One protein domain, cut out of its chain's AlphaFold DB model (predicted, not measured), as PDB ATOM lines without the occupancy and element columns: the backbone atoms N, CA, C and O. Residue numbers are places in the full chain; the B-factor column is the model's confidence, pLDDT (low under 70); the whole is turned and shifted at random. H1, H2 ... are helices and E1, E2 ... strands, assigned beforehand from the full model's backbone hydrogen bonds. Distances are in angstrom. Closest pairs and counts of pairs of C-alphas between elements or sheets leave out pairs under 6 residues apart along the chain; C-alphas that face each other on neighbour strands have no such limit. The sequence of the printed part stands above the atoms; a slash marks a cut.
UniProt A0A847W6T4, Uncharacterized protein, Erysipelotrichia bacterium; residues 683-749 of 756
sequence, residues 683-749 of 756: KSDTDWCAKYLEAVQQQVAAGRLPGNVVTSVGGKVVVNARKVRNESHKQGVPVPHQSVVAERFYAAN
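Overview. This is residues 683 to 749 of the 756 residues of an uncharacterized protein of Erysipelotrichia bacterium (UniProt A0A847W6T4). One long helix, H1, makes one side of the domain; the chain then folds back over it as a two-strand hairpin, E1 and E2, followed by two shorter helices, H2 and H3, which meet at their first residues and run away from each other almost in a row. The printed part has 67 residues, with named elements in the order H1, E1, E2, H2, H3, and is mostly helix. The two-strand sheet, order E1 - E2, is antiparallel. The whole is compact, with a radius of gyration of the C-alphas of 11.5 A, and rounded, spanning 30 by 25 by 18 A.

Arrangement. H1, residues 685 to 701, comes closest to E2, residues 716 to 720, at the C-alphas of Leu 693 and Val 719, 6.9 A apart. E1, residues 710 to 713, forms a hairpin with E2; N 711 and O 718 are within hydrogen-bond range at 2.9 A, N 718 and O 711 at 2.8 A. H2, residues 721 to 730, is close to H1 but not clearly touching, the closest C-alphas being those of Val 696 and Val 724, 7.7 A. H3, residues 738 to 747, touches H1 at residues 685 to 689 alone, opposite ways at a steep tilt of 46 degrees; the C-alphas of Asp 685 and Arg 744 are closest, 5.8 A. H2 and H3 form a helical hairpin, opposite ways at a shallow tilt of 32 degrees, only just short of steep; their closest C-alphas, Ala 721 and Gln 738, are 4.8 A apart. E1 is apart from H2 and H3. In H1, H2 and H3 every O i to N i+4 pair is within hydrogen-bond range.

Along the chain. H1 begins at C-alpha 685 (31.269, 2.010, -40.321) and is 24.0 A long. E1 measures 9.8 A, E2 13.1 A, H2 14.5 A and H3 14.3 A, ending at C-alpha 747 (31.404, 4.895, -34.449).

Size, cuts and confidence. The C-alphas farthest apart, of Gly 714 and Gly 732, are 32.8 A apart. The printed part has no cut and no long link. Mean pLDDT of the printed part is 72.3; residues 731 to 736 and 738 to 744 are among those under 70.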
ATOM      1  N   LYS A 683      32.759  -2.277 -45.720       42.50
ATOM      2  CA  LYS A 683      33.969  -2.718 -45.009       42.50
ATOM      3  C   LYS A 683      34.347  -1.877 -43.779       42.50
ATOM      4  O   LYS A 683      35.168  -2.335 -42.988       42.50
ATOM      5  N   SER A 684      33.756  -0.698 -43.607       58.00
ATOM      6  CA  SER A 684      33.890   0.156 -42.428       58.00
ATOM      7  C   SER A 684      32.548   0.785 -42.031       58.00
ATOM      8  O   SER A 684      31.645   0.930 -42.858       58.00
ATOM      9  N   ASP A 685      32.429   1.226 -40.773       62.72
ATOM     10  CA  ASP A 685      31.269   2.010 -40.321       62.72
ATOM     11  C   ASP A 685      31.117   3.313 -41.120       62.72
ATOM     12  O   ASP A 685      29.999   3.731 -41.413       62.72
ATOM     13  N   THR A 686      32.226   3.920 -41.550       72.25
ATOM     14  CA  THR A 686      32.240   5.108 -42.415       72.25
ATOM     15  C   THR A 686      31.610   4.821 -43.779       72.25
ATOM     16  O   THR A 686      30.738   5.574 -44.216       72.25
ATOM     17  N   ASP A 687      31.959   3.699 -44.415       61.84
ATOM     18  CA  ASP A 687      31.314   3.269 -45.662       61.84
ATOM     19  C   ASP A 687      29.823   2.956 -45.447       61.84
ATOM     20  O   ASP A 687      29.004   3.209 -46.333       61.84
ATOM     21  N   TRP A 688      29.450   2.419 -44.274       72.06
ATOM     22  CA  TRP A 688      28.056   2.096 -43.938       72.06
ATOM     23  C   TRP A 688      27.227   3.371 -43.842       72.06
ATOM     24  O   TRP A 688      26.158   3.466 -44.443       72.06
ATOM     25  N   CYS A 689      27.755   4.383 -43.155       71.88
ATOM     26  CA  CYS A 689      27.113   5.685 -43.023       71.88
ATOM     27  C   CYS A 689      27.017   6.399 -44.377       71.88
ATOM     28  O   CYS A 689      25.951   6.910 -44.715       71.88
ATOM     29  N   ALA A 690      28.075   6.359 -45.195       74.88
ATOM     30  CA  ALA A 690      28.060   6.910 -46.550       74.88
ATOM     31  C   ALA A 690      26.992   6.241 -47.439       74.88
ATOM     32  O   ALA A 690      26.190   6.937 -48.064       74.88
ATOM     33  N   LYS A 691      26.917   4.902 -47.445       67.88
ATOM     34  CA  LYS A 691      25.899   4.160 -48.211       67.88
ATOM     35  C   LYS A 691      24.484   4.345 -47.664       67.88
ATOM     36  O   LYS A 691      23.540   4.387 -48.450       67.88
ATOM     37  N   TYR A 692      24.321   4.507 -46.352       73.06
ATOM     38  CA  TYR A 692      23.032   4.832 -45.740       73.06
ATOM     39  C   TYR A 692      22.545   6.231 -46.154       73.06
ATOM     40  O   TYR A 692      21.387   6.375 -46.550       73.06
ATOM     41  N   LEU A 693      23.423   7.245 -46.134       76.50
ATOM     42  CA  LEU A 693      23.107   8.589 -46.640       76.50
ATOM     43  C   LEU A 693      22.712   8.545 -48.120       76.50
ATOM     44  O   LEU A 693      21.643   9.041 -48.474       76.50
ATOM     45  N   GLU A 694      23.522   7.894 -48.959       76.12
ATOM     46  CA  GLU A 694      23.267   7.741 -50.395       76.12
ATOM     47  C   GLU A 694      21.902   7.079 -50.660       76.12
ATOM     48  O   GLU A 694      21.098   7.602 -51.433       76.12
ATOM     49  N   ALA A 695      21.594   5.974 -49.974       71.31
ATOM     50  CA  ALA A 695      20.331   5.256 -50.136       71.31
ATOM     51  C   ALA A 695      19.113   6.087 -49.691       71.31
ATOM     52  O   ALA A 695      18.091   6.100 -50.383       71.31
ATOM     53  N   VAL A 696      19.202   6.815 -48.571       70.44
ATOM     54  CA  VAL A 696      18.107   7.692 -48.120       70.44
ATOM     55  C   VAL A 696      17.927   8.875 -49.078       70.44
ATOM     56  O   VAL A 696      16.791   9.205 -49.422       70.44
ATOM     57  N   GLN A 697      19.012   9.472 -49.580       78.38
ATOM     58  CA  GLN A 697      18.940  10.527 -50.598       78.38
ATOM     59  C   GLN A 697      18.313  10.028 -51.906       78.38
ATOM     60  O   GLN A 697      17.457  10.714 -52.463       78.38
ATOM     61  N   GLN A 698      18.668   8.825 -52.368       69.19
ATOM     62  CA  GLN A 698      18.045   8.197 -53.538       69.19
ATOM     63  C   GLN A 698      16.547   7.935 -53.317       69.19
ATOM     64  O   GLN A 698      15.747   8.182 -54.216       69.19
ATOM     65  N   GLN A 699      16.134   7.499 -52.120       68.69
ATOM     66  CA  GLN A 699      14.713   7.312 -51.798       68.69
ATOM     67  C   GLN A 699      13.938   8.635 -51.717       68.69
ATOM     68  O   GLN A 699      12.786   8.681 -52.149       68.69
ATOM     69  N   VAL A 700      14.557   9.714 -51.228       76.38
ATOM     70  CA  VAL A 700      13.978  11.069 -51.273       76.38
ATOM     71  C   VAL A 700      13.853  11.566 -52.717       76.38
ATOM     72  O   VAL A 700      12.783  12.024 -53.113       76.38
ATOM     73  N   ALA A 701      14.902  11.422 -53.532       76.62
ATOM     74  CA  ALA A 701      14.890  11.815 -54.943       76.62
ATOM     75  C   ALA A 701      13.863  11.017 -55.771       76.62
ATOM     76  O   ALA A 701      13.218  11.569 -56.657       76.62
ATOM     77  N   ALA A 702      13.655   9.740 -55.440       67.00
ATOM     78  CA  ALA A 702      12.627   8.886 -56.034       67.00
ATOM     79  C   ALA A 702      11.203   9.140 -55.485       67.00
ATOM     80  O   ALA A 702      10.294   8.367 -55.791       67.00
ATOM     81  N   GLY A 703      11.001  10.155 -54.634       74.56
ATOM     82  CA  GLY A 703       9.705  10.486 -54.029       74.56
ATOM     83  C   GLY A 703       9.173   9.454 -53.026       74.56
ATOM     84  O   GLY A 703       8.026   9.555 -52.597       74.56
ATOM     85  N   ARG A 704       9.985   8.458 -52.646       72.00
ATOM     86  CA  ARG A 704       9.610   7.385 -51.709       72.00
ATOM     87  C   ARG A 704       9.724   7.831 -50.256       72.00
ATOM     88  O   ARG A 704       8.963   7.365 -49.422       72.00
ATOM     89  N   LEU A 705      10.621   8.762 -49.937       75.81
ATOM     90  CA  LEU A 705      10.679   9.401 -48.620       75.81
ATOM     91  C   LEU A 705      10.429  10.909 -48.737       75.81
ATOM     92  O   LEU A 705      10.895  11.529 -49.694       75.81
ATOM     93  N   PRO A 706       9.719  11.534 -47.778       81.38
ATOM     94  CA  PRO A 706       9.516  12.974 -47.804       81.38
ATOM     95  C   PRO A 706      10.846  13.697 -47.563       81.38
ATOM     96  O   PRO A 706      11.627  13.310 -46.697       81.38
ATOM     97  N   GLY A 707      11.096  14.789 -48.290       83.44
ATOM     98  CA  GLY A 707      12.390  15.486 -48.246       83.44
ATOM     99  C   GLY A 707      12.830  15.940 -46.849       83.44
ATOM    100  O   GLY A 707      14.019  16.029 -46.582       83.44
ATOM    101  N   ASN A 708      11.894  16.132 -45.913       85.50
ATOM    102  CA  ASN A 708      12.167  16.541 -44.533       85.50
ATOM    103  C   ASN A 708      12.786  15.451 -43.620       85.50
ATOM    104  O   ASN A 708      12.921  15.693 -42.409       85.50
ATOM    105  N   VAL A 709      13.124  14.272 -44.165       86.69
ATOM    106  CA  VAL A 709      13.973  13.265 -43.500       86.69
ATOM    107  C   VAL A 709      15.473  13.517 -43.705       86.69
ATOM    108  O   VAL A 709      16.276  12.957 -42.962       86.69
ATOM    109  N   VAL A 710      15.846  14.380 -44.659       87.19
ATOM    110  CA  VAL A 710      17.223  14.836 -44.901       87.19
ATOM    111  C   VAL A 710      17.274  16.362 -44.806       87.19
ATOM    112  O   VAL A 710      16.398  17.062 -45.305       87.19
ATOM    113  N   THR A 711      18.310  16.903 -44.177       87.88
ATOM    114  CA  THR A 711      18.566  18.351 -44.095       87.88
ATOM    115  C   THR A 711      20.033  18.635 -44.393       87.88
ATOM    116  O   THR A 711      20.883  17.814 -44.071       87.88
ATOM    117  N   SER A 712      20.352  19.786 -44.990       83.94
ATOM    118  CA  SER A 712      21.747  20.218 -45.161       83.94
ATOM    119  C   SER A 712      22.143  21.157 -44.025       83.94
ATOM    120  O   SER A 712      21.452  22.147 -43.780       83.94
ATOM    121  N   VAL A 713      23.240  20.852 -43.329       78.62
ATOM    122  CA  VAL A 713      23.789  21.675 -42.240       78.62
ATOM    123  C   VAL A 713      25.285  21.845 -42.487       78.62
ATOM    124  O   VAL A 713      26.013  20.866 -42.618       78.62
ATOM    125  N   GLY A 714      25.754  23.090 -42.615       72.75
ATOM    126  CA  GLY A 714      27.171  23.377 -42.888       72.75
ATOM    127  C   GLY A 714      27.706  22.764 -44.192       72.75
ATOM    128  O   GLY A 714      28.888  22.452 -44.277       72.75
ATOM    129  N   GLY A 715      26.839  22.530 -45.186       77.81
ATOM    130  CA  GLY A 715      27.190  21.852 -46.440       77.81
ATOM    131  C   GLY A 715      27.246  20.321 -46.354       77.81
ATOM    132  O   GLY A 715      27.436  19.673 -47.382       77.81
ATOM    133  N   LYS A 716      27.044  19.729 -45.169       80.12
ATOM    134  CA  LYS A 716      26.940  18.277 -44.982       80.12
ATOM    135  C   LYS A 716      25.488  17.813 -45.001       80.12
ATOM    136  O   LYS A 716      24.582  18.510 -44.542       80.12
ATOM    137  N   VAL A 717      25.284  16.604 -45.512       85.81
ATOM    138  CA  VAL A 717      23.988  15.920 -45.549       85.81
ATOM    139  C   VAL A 717      23.725  15.294 -44.181       85.81
ATOM    140  O   VAL A 717      24.483  14.438 -43.743       85.81
ATOM    141  N   VAL A 718      22.647  15.706 -43.519       89.38
ATOM    142  CA  VAL A 718      22.241  15.210 -42.198       89.38
ATOM    143  C   VAL A 718      20.936  14.431 -42.326       89.38
ATOM    144  O   VAL A 718      19.949  14.960 -42.844       89.38
ATOM    145  N   VAL A 719      20.906  13.189 -41.841       88.75
ATOM    146  CA  VAL A 719      19.722  12.316 -41.907       88.75
ATOM    147  C   VAL A 719      19.009  12.210 -40.559       88.75
ATOM    148  O   VAL A 719      19.628  11.962 -39.525       88.75
ATOM    149  N   ASN A 720      17.684  12.361 -40.547       90.81
ATOM    150  CA  ASN A 720      16.871  12.135 -39.356       90.81
ATOM    151  C   ASN A 720      16.405  10.672 -39.305       90.81
ATOM    152  O   ASN A 720      15.367  10.313 -39.868       90.81
ATOM    153  N   ALA A 721      17.179   9.824 -38.626       79.06
ATOM    154  CA  ALA A 721      16.987   8.375 -38.612       79.06
ATOM    155  C   ALA A 721      15.610   7.960 -38.057       79.06
ATOM    156  O   ALA A 721      14.992   7.014 -38.553       79.06
ATOM    157  N   ARG A 722      15.079   8.702 -37.074       85.25
ATOM    158  CA  ARG A 722      13.729   8.490 -36.528       85.25
ATOM    159  C   ARG A 722      12.630   8.755 -37.557       85.25
ATOM    160  O   ARG A 722      11.686   7.969 -37.646       85.25
ATOM    161  N   LYS A 723      12.730   9.838 -38.335       87.81
ATOM    162  CA  LYS A 723      11.759  10.134 -39.400       87.81
ATOM    163  C   LYS A 723      11.865   9.146 -40.556       87.81
ATOM    164  O   LYS A 723      10.824   8.645 -40.964       87.81
ATOM    165  N   VAL A 724      13.078   8.825 -41.027       74.94
ATOM    166  CA  VAL A 724      13.290   7.789 -42.060       74.94
ATOM    167  C   VAL A 724      12.555   6.514 -41.659       74.94
ATOM    168  O   VAL A 724      11.710   6.031 -42.405       74.94
ATOM    169  N   ARG A 725      12.778   6.039 -40.427       75.75
ATOM    170  CA  ARG A 725      12.099   4.854 -39.904       75.75
ATOM    171  C   ARG A 725      10.578   4.973 -39.905       75.75
ATOM    172  O   ARG A 725       9.909   4.067 -40.391       75.75
ATOM    173  N   ASN A 726      10.032   6.056 -39.358       80.44
ATOM    174  CA  ASN A 726       8.584   6.228 -39.260       80.44
ATOM    175  C   ASN A 726       7.907   6.273 -40.639       80.44
ATOM    176  O   ASN A 726       6.848   5.674 -40.808       80.44
ATOM    177  N   GLU A 727       8.500   6.959 -41.617       77.06
ATOM    178  CA  GLU A 727       7.917   7.093 -42.956       77.06
ATOM    179  C   GLU A 727       8.085   5.818 -43.797       77.06
ATOM    180  O   GLU A 727       7.113   5.381 -44.411       77.06
ATOM    181  N   SER A 728       9.242   5.145 -43.746       69.00
ATOM    182  CA  SER A 728       9.417   3.823 -44.372       69.00
ATOM    183  C   SER A 728       8.437   2.792 -43.801       69.00
ATOM    184  O   SER A 728       7.805   2.051 -44.554       69.00
ATOM    185  N   HIS A 729       8.232   2.784 -42.479       65.56
ATOM    186  CA  HIS A 729       7.340   1.826 -41.822       65.56
ATOM    187  C   HIS A 729       5.860   2.034 -42.190       65.56
ATOM    188  O   HIS A 729       5.136   1.055 -42.356       65.56
ATOM    189  N   LYS A 730       5.406   3.282 -42.406       72.50
ATOM    190  CA  LYS A 730       4.060   3.557 -42.962       72.50
ATOM    191  C   LYS A 730       3.859   2.961 -44.357       72.50
ATOM    192  O   LYS A 730       2.730   2.664 -44.728       72.50
ATOM    193  N   GLN A 731       4.936   2.809 -45.125       59.41
ATOM    194  CA  GLN A 731       4.926   2.247 -46.477       59.41
ATOM    195  C   GLN A 731       5.191   0.733 -46.496       59.41
ATOM    196  O   GLN A 731       5.339   0.151 -47.567       59.41
ATOM    197  N   GLY A 732       5.294   0.086 -45.327       48.03
ATOM    198  CA  GLY A 732       5.668  -1.327 -45.219       48.03
ATOM    199  C   GLY A 732       7.122  -1.623 -45.612       48.03
ATOM    200  O   GLY A 732       7.483  -2.788 -45.764       48.03
ATOM    201  N   VAL A 733       7.964  -0.596 -45.776       46.34
ATOM    202  CA  VAL A 733       9.376  -0.743 -46.145       46.34
ATOM    203  C   VAL A 733      10.204  -0.963 -44.869       46.34
ATOM    204  O   VAL A 733      10.271  -0.057 -44.029       46.34
ATOM    205  N   PRO A 734      10.844  -2.134 -44.682       45.19
ATOM    206  CA  PRO A 734      11.663  -2.399 -43.506       45.19
ATOM    207  C   PRO A 734      12.964  -1.592 -43.569       45.19
ATOM    208  O   PRO A 734      13.665  -1.604 -44.580       45.19
ATOM    209  N   VAL A 735      13.308  -0.908 -42.475       51.69
ATOM    210  CA  VAL A 735      14.544  -0.118 -42.351       51.69
ATOM    211  C   VAL A 735      15.145  -0.228 -40.941       51.69
ATOM    212  O   VAL A 735      14.408  -0.496 -39.985       51.69
ATOM    213  N   PRO A 736      16.466  -0.006 -40.774       50.41
ATOM    214  CA  PRO A 736      17.138  -0.115 -39.481       50.41
ATOM    215  C   PRO A 736      16.528   0.759 -38.373       50.41
ATOM    216  O   PRO A 736      16.033   1.864 -38.603       50.41
ATOM    217  N   HIS A 737      16.613   0.281 -37.127       70.00
ATOM    218  CA  HIS A 737      16.195   1.047 -35.951       70.00
ATOM    219  C   HIS A 737      17.054   2.313 -35.807       70.00
ATOM    220  O   HIS A 737      18.278   2.227 -35.842       70.00
ATOM    221  N   GLN A 738      16.435   3.473 -35.567       68.31
ATOM    222  CA  GLN A 738      17.113   4.781 -35.498       68.31
ATOM    223  C   GLN A 738      18.353   4.808 -34.579       68.31
ATOM    224  O   GLN A 738      19.371   5.389 -34.926       68.31
ATOM    225  N   SER A 739      18.299   4.103 -33.443       59.94
ATOM    226  CA  SER A 739      19.411   3.954 -32.495       59.94
ATOM    227  C   SER A 739      20.625   3.238 -33.096       59.94
ATOM    228  O   SER A 739      21.746   3.626 -32.806       59.94
ATOM    229  N   VAL A 740      20.405   2.237 -33.957       57.06
ATOM    230  CA  VAL A 740      21.474   1.499 -34.656       57.06
ATOM    231  C   VAL A 740      22.103   2.378 -35.737       57.06
ATOM    232  O   VAL A 740      23.316   2.363 -35.909       57.06
ATOM    233  N   VAL A 741      21.293   3.189 -36.430       62.78
ATOM    234  CA  VAL A 741      21.799   4.203 -37.370       62.78
ATOM    235  C   VAL A 741      22.688   5.201 -36.622       62.78
ATOM    236  O   VAL A 741      23.822   5.431 -37.023       62.78
ATOM    237  N   ALA A 742      22.211   5.744 -35.499       67.62
ATOM    238  CA  ALA A 742      22.972   6.695 -34.694       67.62
ATOM    239  C   ALA A 742      24.296   6.099 -34.183       67.62
ATOM    240  O   ALA A 742      25.345   6.716 -34.352       67.62
ATOM    241  N   GLU A 743      24.266   4.888 -33.619       62.03
ATOM    242  CA  GLU A 743      25.449   4.167 -33.125       62.03
ATOM    243  C   GLU A 743      26.533   4.018 -34.207       62.03
ATOM    244  O   GLU A 743      27.694   4.334 -33.951       62.03
ATOM    245  N   ARG A 744      26.152   3.636 -35.436       69.69
ATOM    246  CA  ARG A 744      27.080   3.516 -36.575       69.69
ATOM    247  C   ARG A 744      27.684   4.859 -36.985       69.69
ATOM    248  O   ARG A 744      28.891   4.938 -37.193       69.69
ATOM    249  N   PHE A 745      26.882   5.923 -37.040       82.31
ATOM    250  CA  PHE A 745      27.372   7.266 -37.377       82.31
ATOM    251  C   PHE A 745      28.331   7.815 -36.314       82.31
ATOM    252  O   PHE A 745      29.343   8.415 -36.672       82.31
ATOM    253  N   TYR A 746      28.088   7.568 -35.023       78.50
ATOM    254  CA  TYR A 746      29.052   7.930 -33.976       78.50
ATOM    255  C   TYR A 746      30.334   7.087 -34.048       78.50
ATOM    256  O   TYR A 746      31.420   7.660 -33.985       78.50
ATOM    257  N   ALA A 747      30.237   5.769 -34.262       64.19
ATOM    258  CA  ALA A 747      31.404   4.895 -34.449       64.19
ATOM    259  C   ALA A 747      32.267   5.299 -35.664       64.19
ATOM    260  O   ALA A 747      33.492   5.213 -35.618       64.19
ATOM    261  N   ALA A 748      31.637   5.816 -36.722       78.31
ATOM    262  CA  ALA A 748      32.291   6.326 -37.924       78.31
ATOM    263  C   ALA A 748      32.938   7.723 -37.782       78.31
ATOM    264  O   ALA A 748      33.477   8.228 -38.769       78.31
ATOM    265  N   ASN A 749      32.847   8.385 -36.617       86.56
ATOM    266  CA  ASN A 749      33.121   9.824 -36.442       86.56
ATOM    267  C   ASN A 749      32.290  10.742 -37.375       86.56
ATOM    268  O   ASN A 749      32.694  11.858 -37.694       86.56
TER     269      ASN A 749